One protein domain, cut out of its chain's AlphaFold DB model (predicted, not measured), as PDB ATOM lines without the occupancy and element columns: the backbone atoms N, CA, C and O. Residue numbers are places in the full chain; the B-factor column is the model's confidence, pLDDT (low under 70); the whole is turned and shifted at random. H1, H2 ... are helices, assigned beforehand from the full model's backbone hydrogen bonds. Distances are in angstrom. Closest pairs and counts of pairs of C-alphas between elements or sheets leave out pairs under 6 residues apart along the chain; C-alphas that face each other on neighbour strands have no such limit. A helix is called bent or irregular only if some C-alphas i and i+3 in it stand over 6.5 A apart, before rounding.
ATOM      1  N   ILE A   4       2.253  35.266 -62.850       84.31
ATOM      2  CA  ILE A   4       2.252  36.700 -63.174       84.31
ATOM      3  C   ILE A   4       1.122  37.427 -62.433       84.31
ATOM      4  O   ILE A   4       1.311  38.551 -61.969       84.31
ATOM      5  N   ALA A   5      -0.059  36.813 -62.336       86.06
ATOM      6  CA  ALA A   5      -1.190  37.395 -61.618       86.06
ATOM      7  C   ALA A   5      -0.921  37.444 -60.108       86.06
ATOM      8  O   ALA A   5      -1.178  38.469 -59.483       86.06
ATOM      9  N   GLU A   6      -0.340  36.379 -59.558       87.38
ATOM     10  CA  GLU A   6       0.102  36.310 -58.163       87.38
ATOM     11  C   GLU A   6       1.152  37.379 -57.855       87.38
ATOM     12  O   GLU A   6       0.958  38.195 -56.959       87.38
ATOM     13  N   PHE A   7       2.211  37.461 -58.665       88.75
ATOM     14  CA  PHE A   7       3.243  38.482 -58.516       88.75
ATOM     15  C   PHE A   7       2.649  39.895 -58.518       88.75
ATOM     16  O   PHE A   7       2.974  40.717 -57.664       88.75
ATOM     17  N   ARG A   8       1.731  40.187 -59.450       88.81
ATOM     18  CA  ARG A   8       1.042  41.485 -59.505       88.81
ATOM     19  C   ARG A   8       0.200  41.749 -58.257       88.81
ATOM     20  O   ARG A   8       0.192  42.883 -57.785       88.81
ATOM     21  N   ALA A   9      -0.496  40.740 -57.738       90.19
ATOM     22  CA  ALA A   9      -1.298  40.868 -56.524       90.19
ATOM     23  C   ALA A   9      -0.417  41.173 -55.304       90.19
ATOM     24  O   ALA A   9      -0.686  42.136 -54.585       90.19
ATOM     25  N   VAL A  10       0.678  40.426 -55.135       92.50
ATOM     26  CA  VAL A  10       1.664  40.647 -54.068       92.50
ATOM     27  C   VAL A  10       2.244  42.057 -54.152       92.50
ATOM     28  O   VAL A  10       2.201  42.807 -53.178       92.50
ATOM     29  N   MET A  11       2.733  42.471 -55.323       92.19
ATOM     30  CA  MET A  11       3.339  43.797 -55.471       92.19
ATOM     31  C   MET A  11       2.335  44.929 -55.219       92.19
ATOM     32  O   MET A  11       2.691  45.923 -54.594       92.19
ATOM     33  N   ALA A  12       1.066  44.769 -55.607       90.94
ATOM     34  CA  ALA A  12       0.030  45.763 -55.332       90.94
ATOM     35  C   ALA A  12      -0.265  45.927 -53.827       90.94
ATOM     36  O   ALA A  12      -0.520  47.043 -53.367       90.94
ATOM     37  N   ILE A  13      -0.230  44.835 -53.053       92.00
ATOM     38  CA  ILE A  13      -0.394  44.884 -51.592       92.00
ATOM     39  C   ILE A  13       0.851  45.497 -50.942       92.00
ATOM     40  O   ILE A  13       0.721  46.390 -50.105       92.00
ATOM     41  N   ALA A  14       2.048  45.099 -51.379       92.69
ATOM     42  CA  ALA A  14       3.308  45.636 -50.870       92.69
ATOM     43  C   ALA A  14       3.424  47.154 -51.107       92.69
ATOM     44  O   ALA A  14       3.815  47.907 -50.216       92.69
ATOM     45  N   GLU A  15       3.023  47.623 -52.290       91.25
ATOM     46  CA  GLU A  15       2.954  49.048 -52.627       91.25
ATOM     47  C   GLU A  15       1.991  49.814 -51.732       91.25
ATOM     48  O   GLU A  15       2.287  50.936 -51.324       91.25
ATOM     49  N   ARG A  16       0.837  49.222 -51.423       89.62
ATOM     50  CA  ARG A  16      -0.144  49.842 -50.536       89.62
ATOM     51  C   ARG A  16       0.407  49.979 -49.119       89.62
ATOM     52  O   ARG A  16       0.285  51.060 -48.549       89.62
ATOM     53  N   ALA A  17       1.029  48.926 -48.595       90.06
ATOM     54  CA  ALA A  17       1.655  48.940 -47.278       90.06
ATOM     55  C   ALA A  17       2.751  50.022 -47.193       90.06
ATOM     56  O   ALA A  17       2.709  50.885 -46.318       90.06
ATOM     57  N   ALA A  18       3.647  50.084 -48.184       89.94
ATOM     58  CA  ALA A  18       4.694  51.105 -48.233       89.94
ATOM     59  C   ALA A  18       4.137  52.537 -48.364       89.94
ATOM     60  O   ALA A  18       4.667  53.484 -47.781       89.94
ATOM     61  N   GLN A  19       3.039  52.719 -49.106       88.25
ATOM     62  CA  GLN A  19       2.370  54.018 -49.231       88.25
ATOM     63  C   GLN A  19       1.773  54.507 -47.910       88.25
ATOM     64  O   GLN A  19       1.783  55.715 -47.676       88.25
ATOM     65  N   GLN A  20       1.270  53.607 -47.061       84.56
ATOM     66  CA  GLN A  20       0.753  53.970 -45.738       84.56
ATOM     67  C   GLN A  20       1.859  54.500 -44.824       84.56
ATOM     68  O   GLN A  20       1.619  55.437 -44.068       84.56
ATOM     69  N   GLU A  21       3.072  53.966 -44.949       85.12
ATOM     70  CA  GLU A  21       4.249  54.477 -44.237       85.12
ATOM     71  C   GLU A  21       4.886  55.701 -44.920       85.12
ATOM     72  O   GLU A  21       5.694  56.410 -44.322       85.12
ATOM     73  N   GLY A  22       4.538  55.975 -46.181       85.38
ATOM     74  CA  GLY A  22       5.162  57.030 -46.978       85.38
ATOM     75  C   GLY A  22       6.603  56.714 -47.398       85.38
ATOM     76  O   GLY A  22       7.353  57.638 -47.729       85.38
ATOM     77  N   VAL A  23       6.981  55.434 -47.406       88.75
ATOM     78  CA  VAL A  23       8.338  54.940 -47.687       88.75
ATOM     79  C   VAL A  23       8.420  54.205 -49.029       88.75
ATOM     80  O   VAL A  23       7.429  54.050 -49.747       88.75
ATOM     81  N   ALA A  24       9.632  53.806 -49.416       91.50
ATOM     82  CA  ALA A  24       9.836  52.929 -50.562       91.50
ATOM     83  C   ALA A  24       9.396  51.490 -50.234       91.50
ATOM     84  O   ALA A  24       9.416  51.056 -49.084       91.50
ATOM     85  N   VAL A  25       9.001  50.739 -51.260       92.31
ATOM     86  CA  VAL A  25       8.655  49.324 -51.131       92.31
ATOM     87  C   VAL A  25       9.918  48.539 -50.794       92.31
ATOM     88  O   VAL A  25      10.770  48.292 -51.653       92.31
ATOM     89  N   SER A  26      10.001  48.154 -49.528       93.94
ATOM     90  CA  SER A  26      11.002  47.235 -48.992       93.94
ATOM     91  C   SER A  26      10.562  45.771 -49.096       93.94
ATOM     92  O   SER A  26       9.387  45.460 -49.304       93.94
ATOM     93  N   VAL A  27      11.509  44.854 -48.893       93.25
ATOM     94  CA  VAL A  27      11.248  43.408 -48.917       93.25
ATOM     95  C   VAL A  27      10.262  42.958 -47.829       93.25
ATOM     96  O   VAL A  27       9.517  42.007 -48.040       93.25
ATOM     97  N   LEU A  28      10.186  43.665 -46.697       95.00
ATOM     98  CA  LEU A  28       9.252  43.333 -45.616       95.00
ATOM     99  C   LEU A  28       7.796  43.522 -46.054       95.00
ATOM    100  O   LEU A  28       6.952  42.682 -45.746       95.00
ATOM    101  N   HIS A  29       7.519  44.567 -46.838       95.44
ATOM    102  CA  HIS A  29       6.201  44.767 -47.440       95.44
ATOM    103  C   HIS A  29       5.851  43.628 -48.401       95.44
ATOM    104  O   HIS A  29       4.703  43.193 -48.448       95.44
ATOM    105  N   VAL A  30       6.838  43.128 -49.152       94.38
ATOM    106  CA  VAL A  30       6.645  42.001 -50.074       94.38
ATOM    107  C   VAL A  30       6.411  40.695 -49.312       94.38
ATOM    108  O   VAL A  30       5.526  39.937 -49.690       94.38
ATOM    109  N   ALA A  31       7.137  40.441 -48.220       93.88
ATOM    110  CA  ALA A  31       6.932  39.261 -47.379       93.88
ATOM    111  C   ALA A  31       5.535  39.255 -46.735       93.88
ATOM    112  O   ALA A  31       4.834  38.248 -46.807       93.88
ATOM    113  N   PHE A  32       5.103  40.394 -46.184       94.75
ATOM    114  CA  PHE A  32       3.734  40.578 -45.698       94.75
ATOM    115  C   PHE A  32       2.701  40.328 -46.797       94.75
ATOM    116  O   PHE A  32       1.785  39.530 -46.618       94.75
ATOM    117  N   ALA A  33       2.883  40.961 -47.957       94.00
ATOM    118  CA  ALA A  33       1.978  40.811 -49.083       94.00
ATOM    119  C   ALA A  33       1.871  39.352 -49.549       94.00
ATOM    120  O   ALA A  33       0.763  38.858 -49.749       94.00
ATOM    121  N   ALA A  34       3.001  38.651 -49.656       92.44
ATOM    122  CA  ALA A  34       3.044  37.231 -49.980       92.44
ATOM    123  C   ALA A  34       2.219  36.423 -48.969       92.44
ATOM    124  O   ALA A  34       1.290  35.723 -49.365       92.44
ATOM    125  N   ALA A  35       2.465  36.614 -47.669       91.56
ATOM    126  CA  ALA A  35       1.722  35.956 -46.596       91.56
ATOM    127  C   ALA A  35       0.210  36.235 -46.649       91.56
ATOM    128  O   ALA A  35      -0.589  35.347 -46.376       91.56
ATOM    129  N   THR A  36      -0.222  37.436 -47.041       89.75
ATOM    130  CA  THR A  36      -1.656  37.734 -47.234       89.75
ATOM    131  C   THR A  36      -2.267  37.111 -48.491       89.75
ATOM    132  O   THR A  36      -3.482  36.940 -48.550       89.75
ATOM    133  N   THR A  37      -1.464  36.770 -49.502       87.81
ATOM    134  CA  THR A  37      -1.966  36.234 -50.780       87.81
ATOM    135  C   THR A  37      -2.034  34.713 -50.860       87.81
ATOM    136  O   THR A  37      -2.813  34.212 -51.666       87.81
ATOM    137  N   THR A  38      -1.255  33.975 -50.060       79.25
ATOM    138  CA  THR A  38      -1.197  32.501 -50.150       79.25
ATOM    139  C   THR A  38      -2.491  31.826 -49.692       79.25
ATOM    140  O   THR A  38      -2.783  30.713 -50.112       79.25
ATOM    141  N   GLY A  39      -3.267  32.464 -48.806       72.19
ATOM    142  CA  GLY A  39      -4.450  31.860 -48.176       72.19
ATOM    143  C   GLY A  39      -4.133  30.727 -47.187       72.19
ATOM    144  O   GLY A  39      -5.041  30.222 -46.528       72.19
ATOM    145  N   VAL A  40      -2.859  30.352 -47.045       80.69
ATOM    146  CA  VAL A  40      -2.367  29.355 -46.089       80.69
ATOM    147  C   VAL A  40      -2.392  29.954 -44.679       80.69
ATOM    148  O   VAL A  40      -2.123  31.136 -44.494       80.69
ATOM    149  N   GLN A  41      -2.747  29.156 -43.673       82.81
ATOM    150  CA  GLN A  41      -2.896  29.594 -42.275       82.81
ATOM    151  C   GLN A  41      -1.904  28.868 -41.353       82.81
ATOM    152  O   GLN A  41      -2.264  28.390 -40.278       82.81
ATOM    153  N   ASP A  42      -0.653  28.729 -41.795       88.69
ATOM    154  CA  ASP A  42       0.427  28.196 -40.959       88.69
ATOM    155  C   ASP A  42       0.988  29.266 -40.000       88.69
ATOM    156  O   ASP A  42       0.758  30.469 -40.166       88.69
ATOM    157  N   SER A  43       1.742  28.835 -38.984       88.56
ATOM    158  CA  SER A  43       2.294  29.720 -37.947       88.56
ATOM    159  C   SER A  43       3.234  30.796 -38.497       88.56
ATOM    160  O   SER A  43       3.250  31.914 -37.978       88.56
ATOM    161  N   THR A  44       3.986  30.500 -39.562       92.00
ATOM    162  CA  THR A  44       4.891  31.464 -40.198       92.00
ATOM    163  C   THR A  44       4.088  32.507 -40.960       92.00
ATOM    164  O   THR A  44       4.306  33.701 -40.758       92.00
ATOM    165  N   THR A  45       3.105  32.078 -41.755       92.12
ATOM    166  CA  THR A  45       2.188  32.971 -42.472       92.12
ATOM    167  C   THR A  45       1.475  33.918 -41.502       92.12
ATOM    168  O   THR A  45       1.529  35.135 -41.685       92.12
ATOM    169  N   LEU A  46       0.900  33.386 -40.419       91.69
ATOM    170  CA  LEU A  46       0.231  34.181 -39.383       91.69
ATOM    171  C   LEU A  46       1.184  35.163 -38.690       91.69
ATOM    172  O   LEU A  46       0.813  36.301 -38.415       91.69
ATOM    173  N   THR A  47       2.428  34.759 -38.435       94.56
ATOM    174  CA  THR A  47       3.424  35.630 -37.794       94.56
ATOM    175  C   THR A  47       3.868  36.765 -38.711       94.56
ATOM    176  O   THR A  47       4.004  37.906 -38.264       94.56
ATOM    177  N   VAL A  48       4.071  36.486 -40.000       93.12
ATOM    178  CA  VAL A  48       4.422  37.503 -41.000       93.12
ATOM    179  C   VAL A  48       3.257  38.480 -41.212       93.12
ATOM    180  O   VAL A  48       3.488  39.687 -41.311       93.12
ATOM    181  N   GLN A  49       2.011  37.996 -41.206       93.00
ATOM    182  CA  GLN A  49       0.813  38.845 -41.231       93.00
ATOM    183  C   GLN A  49       0.737  39.732 -39.983       93.00
ATOM    184  O   GLN A  49       0.728  40.955 -40.110       93.00
ATOM    185  N   ALA A  50       0.823  39.144 -38.786       92.25
ATOM    186  CA  ALA A  50       0.792  39.876 -37.520       92.25
ATOM    187  C   ALA A  50       1.904  40.936 -37.418       92.25
ATOM    188  O   ALA A  50       1.699  42.017 -36.863       92.25
ATOM    189  N   PHE A  51       3.083  40.661 -37.987       93.62
ATOM    190  CA  PHE A  51       4.171  41.630 -38.083       93.62
ATOM    191  C   PHE A  51       3.788  42.860 -38.919       93.62
ATOM    192  O   PHE A  51       4.139  43.984 -38.543       93.62
ATOM    193  N   GLY A  52       3.097  42.669 -40.043       91.38
ATOM    194  CA  GLY A  52       2.601  43.769 -40.870       91.38
ATOM    195  C   GLY A  52       1.401  44.485 -40.251       91.38
ATOM    196  O   GLY A  52       1.328  45.713 -40.283       91.38
ATOM    197  N   ASP A  53       0.504  43.749 -39.601       91.00
ATOM    198  CA  ASP A  53      -0.668  44.318 -38.930       91.00
ATOM    199  C   ASP A  53      -0.279  45.209 -37.750       91.00
ATOM    200  O   ASP A  53      -0.828  46.298 -37.594       91.00
ATOM    201  N   ALA A  54       0.750  44.827 -36.987       90.31
ATOM    202  CA  ALA A  54       1.331  45.671 -35.940       90.31
ATOM    203  C   ALA A  54       1.885  47.011 -36.473       90.31
ATOM    204  O   ALA A  54       2.067  47.953 -35.702       90.31
ATOM    205  N   ARG A  55       2.144  47.107 -37.784       90.56
ATOM    206  CA  ARG A  55       2.573  48.326 -38.494       90.56
ATOM    207  C   ARG A  55       1.429  49.026 -39.228       90.56
ATOM    208  O   ARG A  55       1.633  50.068 -39.842       90.56
ATOM    209  N   GLY A  56       0.217  48.478 -39.156       87.88
ATOM    210  CA  GLY A  56      -0.972  49.026 -39.802       87.88
ATOM    211  C   GLY A  56      -1.104  48.698 -41.290       87.88
ATOM    212  O   GLY A  56      -1.958  49.291 -41.952       87.88
ATOM    213  N   TRP A  57      -0.317  47.756 -41.824       90.31
ATOM    214  CA  TRP A  57      -0.325  47.416 -43.255       90.31
ATOM    215  C   TRP A  57      -1.645  46.781 -43.722       90.31
ATOM    216  O   TRP A  57      -2.093  47.024 -44.843       90.31
ATOM    217  N   GLY A  58      -2.311  46.019 -42.847       78.44
ATOM    218  CA  GLY A  58      -3.615  45.402 -43.115       78.44
ATOM    219  C   GLY A  58      -4.820  46.348 -43.002       78.44
ATOM    220  O   GLY A  58      -5.892  46.048 -43.522       78.44
ATOM    221  N   ALA A  59      -4.672  47.535 -42.399       64.75
ATOM    222  CA  ALA A  59      -5.795  48.402 -42.006       64.75
ATOM    223  C   ALA A  59      -6.503  49.144 -43.169       64.75
ATOM    224  O   ALA A  59      -7.322  50.039 -42.951       64.75
ATOM    225  N   ALA A  60      -6.173  48.832 -44.424       54.81
ATOM    226  CA  ALA A  60      -6.611  49.607 -45.583       54.81
ATOM    227  C   ALA A  60      -8.080  49.395 -45.995       54.81
ATOM    228  O   ALA A  60      -8.594  50.200 -46.777       54.81
ATOM    229  N   GLU A  61      -8.766  48.348 -45.521       50.56
ATOM    230  CA  GLU A  61     -10.170  48.129 -45.904       50.56
ATOM    231  C   GLU A  61     -11.149  49.095 -45.220       50.56
ATOM    232  O   GLU A  61     -12.119  49.508 -45.855       50.56
ATOM    233  N   GLU A  62     -10.872  49.565 -44.000       44.78
ATOM    234  CA  GLU A  62     -11.846  50.371 -43.241       44.78
ATOM    235  C   GLU A  62     -11.825  51.875 -43.550       44.78
ATOM    236  O   GLU A  62     -12.782  52.590 -43.251       44.78
ATOM    237  N   ARG A  63     -10.769  52.402 -44.177       43.34
ATOM    238  CA  ARG A  63     -10.645  53.847 -44.437       43.34
ATOM    239  C   ARG A  63     -10.456  54.128 -45.917       43.34
ATOM    240  O   ARG A  63      -9.374  54.497 -46.360       43.34
ATOM    241  N   PRO A  72      -1.477  62.991 -58.976       47.44
ATOM    242  CA  PRO A  72      -0.567  62.353 -59.917       47.44
ATOM    243  C   PRO A  72       0.016  61.108 -59.250       47.44
ATOM    244  O   PRO A  72       0.451  61.172 -58.100       47.44
ATOM    245  N   ARG A  73      -0.005  59.970 -59.960       52.84
ATOM    246  CA  ARG A  73       0.600  58.709 -59.507       52.84
ATOM    247  C   ARG A  73       2.037  58.995 -59.075       52.84
ATOM    248  O   ARG A  73       2.924  59.139 -59.915       52.84
ATOM    249  N   ARG A  74       2.261  59.126 -57.766       56.53
ATOM    250  CA  ARG A  74       3.597  59.286 -57.196       56.53
ATOM    251  C   ARG A  74       4.360  58.036 -57.625       56.53
ATOM    252  O   ARG A  74       3.890  56.932 -57.358       56.53
ATOM    253  N   ARG A  75       5.453  58.198 -58.385       65.44
ATOM    254  CA  ARG A  75       6.246  57.055 -58.863       65.44
ATOM    255  C   ARG A  75       6.583  56.181 -57.660       65.44
ATOM    256  O   ARG A  75       7.183  56.681 -56.707       65.44
ATOM    257  N   VAL A  76       6.160  54.920 -57.710       71.50
ATOM    258  CA  VAL A  76       6.494  53.931 -56.688       71.50
ATOM    259  C   VAL A  76       8.013  53.844 -56.624       71.50
ATOM    260  O   VAL A  76       8.681  53.709 -57.651       71.50
ATOM    261  N   ARG A  77       8.557  54.005 -55.422       85.12
ATOM    262  CA  ARG A  77       9.978  53.804 -55.154       85.12
ATOM    263  C   ARG A  77      10.123  52.408 -54.578       85.12
ATOM    264  O   ARG A  77       9.370  52.060 -53.677       85.12
ATOM    265  N   TYR A  78      11.069  51.645 -55.098       84.06
ATOM    266  CA  TYR A  78      11.467  50.357 -54.546       84.06
ATOM    267  C   TYR A  78      12.858  50.517 -53.959       84.06
ATOM    268  O   TYR A  78      13.680  51.240 -54.535       84.06
ATOM    269  N   ASP A  79      13.119  49.824 -52.860       88.44
ATOM    270  CA  ASP A  79      14.489  49.663 -52.392       88.44
ATOM    271  C   ASP A  79      15.306  48.914 -53.448       88.44
ATOM    272  O   ASP A  79      14.767  48.120 -54.225       88.44
ATOM    273  N   ASP A  80      16.618  49.148 -53.484       84.69
ATOM    274  CA  ASP A  80      17.485  48.625 -54.542       84.69
ATOM    275  C   ASP A  80      17.418  47.093 -54.668       84.69
ATOM    276  O   ASP A  80      17.435  46.575 -55.784       84.69
ATOM    277  N   ALA A  81      17.285  46.370 -53.549       83.06
ATOM    278  CA  ALA A  81      17.137  44.913 -53.544       83.06
ATOM    279  C   ALA A  81      15.833  44.463 -54.227       83.06
ATOM    280  O   ALA A  81      15.853  43.597 -55.103       83.06
ATOM    281  N   VAL A  82      14.708  45.104 -53.889       85.00
ATOM    282  CA  VAL A  82      13.403  44.812 -54.500       85.00
ATOM    283  C   VAL A  82      13.409  45.215 -55.970       85.00
ATOM    284  O   VAL A  82      12.973  44.439 -56.815       85.00
ATOM    285  N   ARG A  83      13.978  46.380 -56.310       87.12
ATOM    286  CA  ARG A  83      14.113  46.835 -57.699       87.12
ATOM    287  C   ARG A  83      14.881  45.820 -58.544       87.12
ATOM    288  O   ARG A  83      14.367  45.391 -59.570       87.12
ATOM    289  N   ARG A  84      16.071  45.397 -58.100       83.31
ATOM    290  CA  ARG A  84      16.898  44.407 -58.816       83.31
ATOM    291  C   ARG A  84      16.159  43.091 -59.013       83.31
ATOM    292  O   ARG A  84      16.252  42.487 -60.078       83.31
ATOM    293  N   ALA A  85      15.424  42.642 -58.002       78.62
ATOM    294  CA  ALA A  85      14.676  41.402 -58.098       78.62
ATOM    295  C   ALA A  85      13.484  41.508 -59.064       78.62
ATOM    296  O   ALA A  85      13.284  40.603 -59.875       78.62
ATOM    297  N   VAL A  86      12.751  42.627 -59.051       81.44
ATOM    298  CA  VAL A  86      11.683  42.923 -60.020       81.44
ATOM    299  C   VAL A  86      12.245  43.005 -61.443       81.44
ATOM    300  O   VAL A  86      11.677  42.419 -62.360       81.44
ATOM    301  N   GLU A  87      13.380  43.679 -61.638       84.69
ATOM    302  CA  GLU A  87      14.059  43.782 -62.936       84.69
ATOM    303  C   GLU A  87      14.522  42.408 -63.443       84.69
ATOM    304  O   GLU A  87      14.285  42.062 -64.601       84.69
ATOM    305  N   LYS A  88      15.112  41.582 -62.571       80.75
ATOM    306  CA  LYS A  88      15.522  40.206 -62.891       80.75
ATOM    307  C   LYS A  88      14.327  39.332 -63.278       80.75
ATOM    308  O   LYS A  88      14.404  38.584 -64.249       80.75
ATOM    309  N   ALA A  89      13.227  39.445 -62.539       74.25
ATOM    310  CA  ALA A  89      11.975  38.743 -62.800       74.25
ATOM    311  C   ALA A  89      11.317  39.180 -64.121       74.25
ATOM    312  O   ALA A  89      10.766  38.358 -64.854       74.25
ATOM    313  N   ALA A  90      11.400  40.470 -64.456       78.69
ATOM    314  CA  ALA A  90      10.937  40.991 -65.737       78.69
ATOM    315  C   ALA A  90      11.799  40.480 -66.902       78.69
ATOM    316  O   ALA A  90      11.256  40.083 -67.931       78.69
ATOM    317  N   ALA A  91      13.124  40.436 -66.729       82.38
ATOM    318  CA  ALA A  91      14.059  39.952 -67.745       82.38
ATOM    319  C   ALA A  91      13.911  38.449 -68.036       82.38
ATOM    320  O   ALA A  91      14.089  38.027 -69.175       82.38
ATOM    321  N   SER A  92      13.567  37.636 -67.030       78.62
ATOM    322  CA  SER A  92      13.339  36.194 -67.206       78.62
ATOM    323  C   SER A  92      11.963  35.854 -67.791       78.62
ATOM    324  O   SER A  92      11.736  34.707 -68.174       78.62
ATOM    325  N   GLY A  93      11.019  36.805 -67.811       77.62
ATOM    326  CA  GLY A  93       9.629  36.586 -68.229       77.62
ATOM    327  C   GLY A  93       8.809  35.693 -67.285       77.62
ATOM    328  O   GLY A  93       7.632  35.447 -67.542       77.62
ATOM    329  N   SER A  94       9.408  35.225 -66.187       77.12
ATOM    330  CA  SER A  94       8.796  34.331 -65.203       77.12
ATOM    331  C   SER A  94       9.056  34.885 -63.803       77.12
ATOM    332  O   SER A  94      10.057  34.534 -63.166       77.12
ATOM    333  N   PRO A  95       8.210  35.819 -63.341       82.00
ATOM    334  CA  PRO A  95       8.355  36.402 -62.023       82.00
ATOM    335  C   PRO A  95       7.938  35.409 -60.932       82.00
ATOM    336  O   PRO A  95       6.880  34.787 -61.020       82.00
ATOM    337  N   ASP A  96       8.766  35.289 -59.894       87.31
ATOM    338  CA  ASP A  96       8.553  34.389 -58.757       87.31
ATOM    339  C   ASP A  96       8.895  35.121 -57.447       87.31
ATOM    340  O   ASP A  96      10.054  35.451 -57.173       87.31
ATOM    341  N   ILE A  97       7.856  35.397 -56.651       89.06
ATOM    342  CA  ILE A  97       7.966  36.095 -55.364       89.06
ATOM    343  C   ILE A  97       8.758  35.266 -54.356       89.06
ATOM    344  O   ILE A  97       9.609  35.816 -53.657       89.06
ATOM    345  N   ARG A  98       8.518  33.953 -54.283       88.56
ATOM    346  CA  ARG A  98       9.200  33.076 -53.326       88.56
ATOM    347  C   ARG A  98      10.682  32.992 -53.665       88.56
ATOM    348  O   ARG A  98      11.521  33.132 -52.780       88.56
ATOM    349  N   ALA A  99      11.038  32.841 -54.942       87.19
ATOM    350  CA  ALA A  99      12.436  32.868 -55.380       87.19
ATOM    351  C   ALA A  99      13.129  34.203 -55.055       87.19
ATOM    352  O   ALA A  99      14.268  34.208 -54.581       87.19
ATOM    353  N   MET A 100      12.439  35.330 -55.256       89.00
ATOM    354  CA  MET A 100      12.938  36.649 -54.864       89.00
ATOM    355  C   MET A 100      13.177  36.741 -53.350       89.00
ATOM    356  O   MET A 100      14.270  37.119 -52.927       89.00
ATOM    357  N   LEU A 101      12.186  36.375 -52.535       90.62
ATOM    358  CA  LEU A 101      12.284  36.426 -51.077       90.62
ATOM    359  C   LEU A 101      13.379  35.492 -50.546       90.62
ATOM    360  O   LEU A 101      14.091  35.880 -49.626       90.62
ATOM    361  N   ARG A 102      13.587  34.315 -51.156       90.69
ATOM    362  CA  ARG A 102      14.700  33.408 -50.810       90.69
ATOM    363  C   ARG A 102      16.062  34.035 -51.080       90.69
ATOM    364  O   ARG A 102      16.945  33.937 -50.234       90.69
ATOM    365  N   SER A 103      16.229  34.694 -52.230       86.94
ATOM    366  CA  SER A 103      17.475  35.405 -52.553       86.94
ATOM    367  C   SER A 103      17.768  36.484 -51.512       86.94
ATOM    368  O   SER A 103      18.887  36.583 -51.027       86.94
ATOM    369  N   ILE A 104      16.748  37.253 -51.119       87.38
ATOM    370  CA  ILE A 104      16.915  38.344 -50.153       87.38
ATOM    371  C   ILE A 104      17.099  37.811 -48.721       87.38
ATOM    372  O   ILE A 104      17.853  38.396 -47.948       87.38
ATOM    373  N   LEU A 105      16.470  36.684 -48.363       88.69
ATOM    374  CA  LEU A 105      16.707  35.998 -47.089       88.69
ATOM    375  C   LEU A 105      18.178  35.595 -46.942       88.69
ATOM    376  O   LEU A 105      18.757  35.791 -45.876       88.69
ATOM    377  N   ALA A 106      18.779  35.060 -48.010       86.25
ATOM    378  CA  ALA A 106      20.188  34.667 -48.028       86.25
ATOM    379  C   ALA A 106      21.142  35.866 -47.869       86.25
ATOM    380  O   ALA A 106      22.248  35.706 -47.360       86.25
ATOM    381  N   GLU A 107      20.702  37.063 -48.258       85.69
ATOM    382  CA  GLU A 107      21.431  38.328 -48.097       85.69
ATOM    383  C   GLU A 107      21.145  39.030 -46.748       85.69
ATOM    384  O   GLU A 107      21.689  40.103 -46.495       85.69
ATOM    385  N   GLY A 108      20.299  38.456 -45.878       84.69
ATOM    386  CA  GLY A 108      19.935  39.028 -44.569       84.69
ATOM    387  C   GLY A 108      18.815  40.079 -44.604       84.69
ATOM    388  O   GLY A 108      18.452  40.658 -43.585       84.69
ATOM    389  N   GLY A 109      18.187  40.326 -45.758       84.44
ATOM    390  CA  GLY A 109      17.169  41.379 -45.887       84.44
ATOM    391  C   GLY A 109      15.857  41.119 -45.127       84.44
ATOM    392  O   GLY A 109      15.030  42.022 -45.010       84.44
ATOM    393  N   LEU A 110      15.656  39.906 -44.602       89.19
ATOM    394  CA  LEU A 110      14.477  39.504 -43.820       89.19
ATOM    395  C   LEU A 110      14.777  39.288 -42.326       89.19
ATOM    396  O   LEU A 110      13.927  38.766 -41.603       89.19
ATOM    397  N   ASP A 111      15.938  39.724 -41.834       90.00
ATOM    398  CA  ASP A 111      16.316  39.590 -40.420       90.00
ATOM    399  C   ASP A 111      15.266  40.120 -39.419       90.00
ATOM    400  O   ASP A 111      15.034  39.456 -38.404       90.00
ATOM    401  N   PRO A 112      14.528  41.220 -39.693       92.25
ATOM    402  CA  PRO A 112      13.455  41.674 -38.805       92.25
ATOM    403  C   PRO A 112      12.308  40.669 -38.606       92.25
ATOM    404  O   PRO A 112      11.598  40.756 -37.605       92.25
ATOM    405  N   LEU A 113      12.114  39.730 -39.538       91.19
ATOM    406  CA  LEU A 113      11.099  38.675 -39.455       91.19
ATOM    407  C   LEU A 113      11.637  37.380 -38.841       91.19
ATOM    408  O   LEU A 113      10.845  36.585 -38.338       91.19
ATOM    409  N   ARG A 114      12.960  37.183 -38.829       90.12
ATOM    410  CA  ARG A 114      13.604  35.954 -38.351       90.12
ATOM    411  C   ARG A 114      13.257  35.666 -36.890       90.12
ATOM    412  O   ARG A 114      12.639  34.652 -36.594       90.12
ATOM    413  N   ALA A 115      13.548  36.608 -35.992       89.75
ATOM    414  CA  ALA A 115      13.297  36.424 -34.562       89.75
ATOM    415  C   ALA A 115      11.800  36.283 -34.192       89.75
ATOM    416  O   ALA A 115      11.473  35.498 -33.302       89.75
ATOM    417  N   PRO A 116      10.848  37.027 -34.792       91.44
ATOM    418  CA  PRO A 116       9.421  36.749 -34.622       91.44
ATOM    419  C   PRO A 116       9.008  35.344 -35.067       91.44
ATOM    420  O   PRO A 116       8.324  34.659 -34.309       91.44
ATOM    421  N   VAL A 117       9.437  34.911 -36.255       92.44
ATOM    422  CA  VAL A 117       9.051  33.609 -36.813       92.44
ATOM    423  C   VAL A 117       9.624  32.461 -35.988       92.44
ATOM    424  O   VAL A 117       8.865  31.585 -35.578       92.44
ATOM    425  N   GLU A 118      10.906  32.518 -35.628       91.62
ATOM    426  CA  GLU A 118      11.551  31.509 -34.777       91.62
ATOM    427  C   GLU A 118      10.861  31.389 -33.407       91.62
ATOM    428  O   GLU A 118      10.602  30.285 -32.933       91.62
ATOM    429  N   ARG A 119      10.466  32.512 -32.784       91.00
ATOM    430  CA  ARG A 119       9.721  32.496 -31.506       91.00
ATOM    431  C   ARG A 119       8.339  31.855 -31.613       91.00
ATOM    432  O   ARG A 119       7.843  31.340 -30.617       91.00
ATOM    433  N   SER A 120       7.722  31.899 -32.791       87.38
ATOM    434  CA  SER A 120       6.445  31.226 -33.062       87.38
ATOM    435  C   SER A 120       6.606  29.736 -33.400       87.38
ATOM    436  O   SER A 120       5.611  29.053 -33.634       87.38
ATOM    437  N   GLY A 121       7.846  29.231 -33.432       89.88
ATOM    438  CA  GLY A 121       8.174  27.872 -33.863       89.88
ATOM    439  C   GLY A 121       8.109  27.671 -35.381       89.88
ATOM    440  O   GLY A 121       8.022  26.534 -35.835       89.88
ATOM    441  N   GLY A 122       8.098  28.758 -36.159       89.56
ATOM    442  CA  GLY A 122       8.130  28.724 -37.618       89.56
ATOM    443  C   GLY A 122       9.549  28.786 -38.187       89.56
ATOM    444  O   GLY A 122      10.516  29.056 -37.474       89.56
ATOM    445  N   ASP A 123       9.653  28.598 -39.501       90.94
ATOM    446  CA  ASP A 123      10.901  28.697 -40.258       90.94
ATOM    447  C   ASP A 123      10.644  29.461 -41.567       90.94
ATOM    448  O   ASP A 123       9.911  29.004 -42.446       90.94
ATOM    449  N   LEU A 124      11.267  30.640 -41.703       89.75
ATOM    450  CA  LEU A 124      11.164  31.478 -42.902       89.75
ATOM    451  C   LEU A 124      11.725  30.797 -44.154       89.75
ATOM    452  O   LEU A 124      11.176  30.975 -45.239       89.75
ATOM    453  N   ALA A 125      12.821  30.048 -44.032       91.25
ATOM    454  CA  ALA A 125      13.421  29.358 -45.165       91.25
ATOM    455  C   ALA A 125      12.507  28.225 -45.638       91.25
ATOM    456  O   ALA A 125      12.264  28.106 -46.839       91.25
ATOM    457  N   GLN A 126      11.950  27.453 -44.701       90.69
ATOM    458  CA  GLN A 126      10.980  26.404 -45.014       90.69
ATOM    459  C   GLN A 126       9.699  26.987 -45.622       90.69
ATOM    460  O   GLN A 126       9.227  26.492 -46.644       90.69
ATOM    461  N   TRP A 127       9.168  28.063 -45.038       91.06
ATOM    462  CA  TRP A 127       7.972  28.743 -45.531       91.06
ATOM    463  C   TRP A 127       8.137  29.215 -46.980       91.06
ATOM    464  O   TRP A 127       7.251  29.002 -47.803       91.06
ATOM    465  N   LEU A 128       9.300  29.776 -47.325       89.56
ATOM    466  CA  LEU A 128       9.614  30.212 -48.689       89.56
ATOM    467  C   LEU A 128       9.974  29.071 -49.653       89.56
ATOM    468  O   LEU A 128       9.960  29.280 -50.868       89.56
ATOM    469  N   ALA A 129      10.355  27.904 -49.132       87.50
ATOM    470  CA  ALA A 129      10.686  26.715 -49.916       87.50
ATOM    471  C   ALA A 129       9.470  25.829 -50.211       87.50
ATOM    472  O   ALA A 129       9.563  24.972 -51.085       87.50
ATOM    473  N   ALA A 130       8.355  26.019 -49.503       78.12
ATOM    474  CA  ALA A 130       7.113  25.342 -49.836       78.12
ATOM    475  C   ALA A 130       6.678  25.757 -51.253       78.12
ATOM    476  O   ALA A 130       6.499  26.946 -51.523       78.12
TER     477      ALA A 130
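Overview. This is residues 4 to 63 and 72 to 130 of the 132 residues of an uncharacterized protein of Rathayibacter festucae DSM 15932 (UniProt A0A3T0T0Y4). This is a globule of short, crossed helices built round H2, which sits in the middle with H1 packed on it from one side, H3 from another and H5 from a third. H6 packs on H3 and H7 on H5, while H4 lies at the rim near the beginning of H2 and beside H5, and the two loose ends at a cut, residues 59 to 63 and 72 to 75, reach away from the body. The printed part has 119 residues with seven named helices, H1 to H7 in order along the chain, and no named strand; the class is all helix, with 78 residues in the helices. The whole is compact, with a radius of gyration of the C-alphas of 13.6 A and spans of 42 by 37 by 24 A along its three main axes.

Along the chain. H1, residues 4 to 21, is the longest helix, 26.1 A from its first C-alpha at (2.252, 36.700, -63.174) to its last. H2 holds residues 27 to 37 and measures 15.2 A, beginning at C-alpha 27, (11.248, 43.408, -48.917). H3, residues 43 to 53, measures 14.9 A. After the cut come H4, residues 80 to 92, 18.2 A long, and H5, residues 97 to 106, 14.3 A long. H6, residues 111 to 119, measures 13.2 A and is only just irregular: C-alphas 112 and 115 are 6.8 A apart. H7, residues 124 to 129, measures 8.5 A and ends at C-alpha 129, (10.686, 26.715, -49.916).

Arrangement. H1 touches H2 at a steep tilt of 57 degrees, opposite ways; their closest C-alphas, those of Ala 14 and His 29, are 4.6 A apart. H2 touches H3 at a steep tilt of 63 degrees, opposite ways, with the C-alphas of Ala 35 and Thr 45 closest at 5.1 A. H2 also touches H5, where the closest C-alphas are those of Ala 31 and Leu 101 at 7.1 A, at a steep tilt of 39 degrees, opposite ways. H1 and H3 are only just apart, with their closest C-alphas at 8.3 A. H4 touches no helix: it is close to but not clearly touching H2, the C-alphas of Val 27 and Val 82 being closest at 6.1 A, and likewise H5, those of Ala 85 and Met 100 being closest at 6.0 A. H3 touches H6, with the C-alphas of Thr 44 and Val 117 closest at 5.8 A, and their steep tilt is 51 degrees. H5 touches H7 at a steep tilt of 44 degrees, opposite ways, with the C-alphas of Arg 98 and Leu 128 closest at 5.5 A. H3 and H7 only just touch, with 3 pairs of C-alphas within 8 A, the closest being those of Thr 44 and Trp 127 at 6.7 A. H6 and H7 also only just touch, with 3 such pairs, the closest being those of Val 117 and Leu 124 at 6.8 A, and stand about perpendicular at 84 degrees. H2 and H7 are near each other. In H1, H2, H3, H4, H5 and H7 every O i to N i+4 pair is within hydrogen-bond range; in H6 it is 3 of 5.

Size, cuts and confidence. The two C-alphas farthest apart in the domain, those of Pro 72 and Gly 121, are 44.1 A apart. Residues 64 to 71 are not printed, and C-alphas 63 and 72 are 20.3 A apart across the cut, which lies in the link from H3 to H4. The links that are printed whole, H1 to H2, H2 to H3, H4 to H5, H5 to H6 and H6 to H7, are tight. The mean pLDDT of the printed part is 85.3, and residues 59 to 63 and 72 to 75 are under 70.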